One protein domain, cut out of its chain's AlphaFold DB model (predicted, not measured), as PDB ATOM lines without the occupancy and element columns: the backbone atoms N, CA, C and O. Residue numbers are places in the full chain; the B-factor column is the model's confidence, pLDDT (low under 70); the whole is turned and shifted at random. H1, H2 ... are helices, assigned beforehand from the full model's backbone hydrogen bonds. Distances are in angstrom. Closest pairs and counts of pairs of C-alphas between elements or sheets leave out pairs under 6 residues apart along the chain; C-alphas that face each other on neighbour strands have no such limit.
ATOM      1  N   GLN A  25     166.105 130.431  90.315       76.19
ATOM      2  CA  GLN A  25     166.982 130.114  91.446       76.19
ATOM      3  C   GLN A  25     167.561 128.687  91.397       76.19
ATOM      4  O   GLN A  25     168.033 128.189  92.414       76.19
ATOM      5  N   HIS A  26     167.487 127.999  90.251       80.75
ATOM      6  CA  HIS A  26     167.891 126.594  90.098       80.75
ATOM      7  C   HIS A  26     167.181 125.638  91.070       80.75
ATOM      8  O   HIS A  26     167.723 124.599  91.437       80.75
ATOM      9  N   MET A  27     165.960 125.975  91.481       79.12
ATOM     10  CA  MET A  27     165.155 125.164  92.388       79.12
ATOM     11  C   MET A  27     164.050 124.453  91.608       79.12
ATOM     12  O   MET A  27     163.313 125.080  90.846       79.12
ATOM     13  N   CYS A  28     163.916 123.144  91.805       79.75
ATOM     14  CA  CYS A  28     162.839 122.339  91.248       79.75
ATOM     15  C   CYS A  28     161.502 122.825  91.799       79.75
ATOM     16  O   CYS A  28     161.225 122.701  92.984       79.75
ATOM     17  N   ILE A  29     160.620 123.326  90.950       74.12
ATOM     18  CA  ILE A  29     159.328 123.858  91.399       74.12
ATOM     19  C   ILE A  29     158.366 122.760  91.867       74.12
ATOM     20  O   ILE A  29     157.446 123.045  92.625       74.12
ATOM     21  N   GLY A  30     158.565 121.520  91.408       71.81
ATOM     22  CA  GLY A  30     157.737 120.369  91.776       71.81
ATOM     23  C   GLY A  30     158.194 119.688  93.062       71.81
ATOM     24  O   GLY A  30     157.368 119.256  93.855       71.81
ATOM     25  N   CYS A  31     159.507 119.614  93.267       74.38
ATOM     26  CA  CYS A  31     160.143 118.841  94.326       74.38
ATOM     27  C   CYS A  31     160.940 119.686  95.333       74.38
ATOM     28  O   CYS A  31     161.423 119.147  96.319       74.38
ATOM     29  N   GLN A  32     161.088 120.995  95.094       74.00
ATOM     30  CA  GLN A  32     161.852 121.955  95.914       74.00
ATOM     31  C   GLN A  32     163.277 121.486  96.258       74.00
ATOM     32  O   GLN A  32     163.837 121.802  97.311       74.00
ATOM     33  N   ARG A  33     163.870 120.736  95.326       80.00
ATOM     34  CA  ARG A  33     165.277 120.335  95.332       80.00
ATOM     35  C   ARG A  33     166.075 121.232  94.409       80.00
ATOM     36  O   ARG A  33     165.622 121.553  93.310       80.00
ATOM     37  N   SER A  34     167.258 121.619  94.846       82.31
ATOM     38  CA  SER A  34     168.175 122.431  94.056       82.31
ATOM     39  C   SER A  34     168.748 121.597  92.910       82.31
ATOM     40  O   SER A  34     168.869 120.379  93.018       82.31
ATOM     41  N   MET A  35     169.138 122.237  91.811       80.00
ATOM     42  CA  MET A  35     169.822 121.580  90.690       80.00
ATOM     43  C   MET A  35     171.089 120.842  91.140       80.00
ATOM     44  O   MET A  35     171.376 119.751  90.650       80.00
ATOM     45  N   ASP A  36     171.799 121.418  92.109       82.69
ATOM     46  CA  ASP A  36     172.971 120.819  92.743       82.69
ATOM     47  C   ASP A  36     172.601 119.520  93.475       82.69
ATOM     48  O   ASP A  36     173.149 118.470  93.178       82.69
ATOM     49  N   GLU A  37     171.539 119.538  94.285       81.75
ATOM     50  CA  GLU A  37     171.000 118.364  94.991       81.75
ATOM     51  C   GLU A  37     170.396 117.296  94.061       81.75
ATOM     52  O   GLU A  37     170.265 116.132  94.448       81.75
ATOM     53  N   ILE A  38     169.954 117.678  92.858       79.12
ATOM     54  CA  ILE A  38     169.481 116.750  91.816       79.12
ATOM     55  C   ILE A  38     170.673 116.074  91.143       79.12
ATOM     56  O   ILE A  38     170.630 114.873  90.905       79.12
ATOM     57  N   SER A  39     171.729 116.835  90.860       82.19
ATOM     58  CA  SER A  39     172.977 116.305  90.302       82.19
ATOM     59  C   SER A  39     173.678 115.409  91.323       82.19
ATOM     60  O   SER A  39     174.086 114.301  90.988       82.19
ATOM     61  N   GLU A  40     173.724 115.846  92.584       83.69
ATOM     62  CA  GLU A  40     174.265 115.097  93.714       83.69
ATOM     63  C   GLU A  40     173.479 113.806  93.940       83.69
ATOM     64  O   GLU A  40     174.097 112.788  94.190       83.69
ATOM     65  N   TRP A  41     172.154 113.775  93.750       80.19
ATOM     66  CA  TRP A  41     171.343 112.559  93.931       80.19
ATOM     67  C   TRP A  41     171.840 111.333  93.158       80.19
ATOM     68  O   TRP A  41     171.743 110.221  93.669       80.19
ATOM     69  N   PHE A  42     172.354 111.528  91.938       76.00
ATOM     70  CA  PHE A  42     172.884 110.438  91.110       76.00
ATOM     71  C   PHE A  42     174.171 109.829  91.677       76.00
ATOM     72  O   PHE A  42     174.499 108.694  91.349       76.00
ATOM     73  N   TYR A  43     174.892 110.578  92.511       78.50
ATOM     74  CA  TYR A  43     176.166 110.184  93.116       78.50
ATOM     75  C   TYR A  43     176.103 110.117  94.651       78.50
ATOM     76  O   TYR A  43     177.094 109.790  95.297       78.50
ATOM     77  N   ALA A  44     174.957 110.458  95.240       78.38
ATOM     78  CA  ALA A  44     174.742 110.547  96.671       78.38
ATOM     79  C   ALA A  44     174.583 109.154  97.273       78.38
ATOM     80  O   ALA A  44     173.830 108.328  96.758       78.38
ATOM     81  N   SER A  45     175.221 108.939  98.421       83.19
ATOM     82  CA  SER A  45     174.937 107.798  99.290       83.19
ATOM     83  C   SER A  45     173.541 107.909  99.898       83.19
ATOM     84  O   SER A  45     172.960 108.992  99.973       83.19
ATOM     85  N   ASP A  46     173.014 106.809 100.406       80.81
ATOM     86  CA  ASP A  46     171.629 106.714 100.877       80.81
ATOM     87  C   ASP A  46     171.349 107.621 102.084       80.81
ATOM     88  O   ASP A  46     170.316 108.290 102.165       80.81
ATOM     89  N   GLU A  47     172.334 107.783 102.969       82.38
ATOM     90  CA  GLU A  47     172.292 108.785 104.038       82.38
ATOM     91  C   GLU A  47     172.112 110.204 103.476       82.38
ATOM     92  O   GLU A  47     171.222 110.946 103.898       82.38
ATOM     93  N   ARG A  48     172.881 110.546 102.436       83.00
ATOM     94  CA  ARG A  48     172.830 111.861 101.803       83.00
ATOM     95  C   ARG A  48     171.525 112.084 101.050       83.00
ATOM     96  O   ARG A  48     170.933 113.158 101.132       83.00
ATOM     97  N   LYS A  49     171.029 111.061 100.351       82.19
ATOM     98  CA  LYS A  49     169.704 111.085  99.726       82.19
ATOM     99  C   LYS A  49     168.638 111.412 100.778       82.19
ATOM    100  O   LYS A  49     167.829 112.310 100.556       82.19
ATOM    101  N   ARG A  50     168.663 110.759 101.945       83.44
ATOM    102  CA  ARG A  50     167.710 111.011 103.039       83.44
ATOM    103  C   ARG A  50     167.787 112.442 103.575       83.44
ATOM    104  O   ARG A  50     166.739 113.061 103.746       83.44
ATOM    105  N   GLU A  51     168.986 112.994 103.753       85.31
ATOM    106  CA  GLU A  51     169.153 114.407 104.127       85.31
ATOM    107  C   GLU A  51     168.537 115.347 103.087       85.31
ATOM    108  O   GLU A  51     167.789 116.261 103.431       85.31
ATOM    109  N   ILE A  52     168.809 115.113 101.800       81.81
ATOM    110  CA  ILE A  52     168.261 115.941 100.723       81.81
ATOM    111  C   ILE A  52     166.727 115.862 100.706       81.81
ATOM    112  O   ILE A  52     166.061 116.866 100.452       81.81
ATOM    113  N   LEU A  53     166.148 114.690 100.986       79.25
ATOM    114  CA  LEU A  53     164.700 114.542 101.134       79.25
ATOM    115  C   LEU A  53     164.154 115.355 102.298       79.25
ATOM    116  O   LEU A  53     163.148 116.040 102.129       79.25
ATOM    117  N   GLU A  54     164.802 115.291 103.456       83.75
ATOM    118  CA  GLU A  54     164.381 116.025 104.644       83.75
ATOM    119  C   GLU A  54     164.459 117.538 104.409       83.75
ATOM    120  O   GLU A  54     163.493 118.258 104.658       83.75
ATOM    121  N   LEU A  55     165.551 118.017 103.805       82.75
ATOM    122  CA  LEU A  55     165.715 119.414 103.403       82.75
ATOM    123  C   LEU A  55     164.656 119.846 102.385       82.75
ATOM    124  O   LEU A  55     164.063 120.917 102.527       82.75
ATOM    125  N   ALA A  56     164.389 119.020 101.373       78.25
ATOM    126  CA  ALA A  56     163.354 119.288 100.384       78.25
ATOM    127  C   ALA A  56     161.966 119.354 101.029       78.25
ATOM    128  O   ALA A  56     161.205 120.272 100.729       78.25
ATOM    129  N   GLN A  57     161.648 118.437 101.949       77.31
ATOM    130  CA  GLN A  57     160.392 118.439 102.697       77.31
ATOM    131  C   GLN A  57     160.268 119.652 103.618       77.31
ATOM    132  O   GLN A  57     159.207 120.265 103.649       77.31
ATOM    133  N   LEU A  58     161.336 120.045 104.314       81.06
ATOM    134  CA  LEU A  58     161.371 121.257 105.134       81.06
ATOM    135  C   LEU A  58     161.123 122.508 104.285       81.06
ATOM    136  O   LEU A  58     160.330 123.370 104.669       81.06
ATOM    137  N   ARG A  59     161.746 122.593 103.102       77.50
ATOM    138  CA  ARG A  59     161.492 123.680 102.145       77.50
ATOM    139  C   ARG A  59     160.049 123.655 101.664       77.50
ATOM    140  O   ARG A  59     159.409 124.697 101.681       77.50
ATOM    141  N   LEU A  60     159.520 122.487 101.300       71.19
ATOM    142  CA  LEU A  60     158.138 122.323 100.847       71.19
ATOM    143  C   LEU A  60     157.128 122.708 101.942       71.19
ATOM    144  O   LEU A  60     156.157 123.404 101.660       71.19
ATOM    145  N   ALA A  61     157.388 122.312 103.190       71.56
ATOM    146  CA  ALA A  61     156.580 122.647 104.360       71.56
ATOM    147  C   ALA A  61     156.625 124.149 104.686       71.56
ATOM    148  O   ALA A  61     155.624 124.714 105.121       71.56
ATOM    149  N   GLY A  62     157.758 124.811 104.433       66.88
ATOM    150  CA  GLY A  62     157.892 126.266 104.530       66.88
ATOM    151  C   GLY A  62     157.300 127.036 103.340       66.88
ATOM    152  O   GLY A  62     156.973 128.213 103.488       66.88
ATOM    153  N   LEU A  63     157.144 126.390 102.176       60.81
ATOM    154  CA  LEU A  63     156.648 126.991 100.930       60.81
ATOM    155  C   LEU A  63     155.179 126.686 100.603       60.81
ATOM    156  O   LEU A  63     154.737 127.040  99.503       60.81
ATOM    157  N   ASP A  64     154.394 126.089 101.506       60.12
ATOM    158  CA  ASP A  64     152.940 125.990 101.318       60.12
ATOM    159  C   ASP A  64     152.332 127.398 101.301       60.12
ATOM    160  O   ASP A  64     152.041 127.948 102.355       60.12
TER     161      ASP A  64
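AT A GLANCE: This is residues 25 to 64 of the 72 residues of the protein "DUF1289 domain-containing protein" of Solimonas sp. K1W22B-7 (UniProt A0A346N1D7). Picture a lopsided U lying along one long helix, H2: the short helix H1 and the coiled stretch of residues 25 to 34 make the other limb, joined to H2 by a tight turn. The printed part has 40 residues, with two named helices, H1 then H2, and no named strand, an all-helix domain. It is compact, with a radius of gyration of the C-alphas of 9.8 A, yet elongated, spanning 29 by 18 by 12 A.

HOW THE PARTS SIT: Start at H2, residues 46 to 62, and look back to H1, residues 35 to 41. They are close but not clearly touching; the closest C-alphas, of Trp 41 and Lys 49, are 6.2 A apart. They run opposite ways at a tilt of 36 degrees, only just steep. In H1 and H2, each O i to N i+4 pair is within hydrogen-bond range.

IN THESE COORDINATES: Find C-alpha 46 at (171.629, 106.714, 100.877); H2 runs 24.2 A to C-alpha 62 at (157.892, 126.266, 104.530). H1 begins at C-alpha 35, (169.822, 121.580, 90.690), and measures 9.7 A.

THE WHOLE: The farthest C-alphas, of Tyr 43 and Asp 64, are 29.3 A apart. The printed part has no cut. Look for low confidence at residues 62 to 64, under 70.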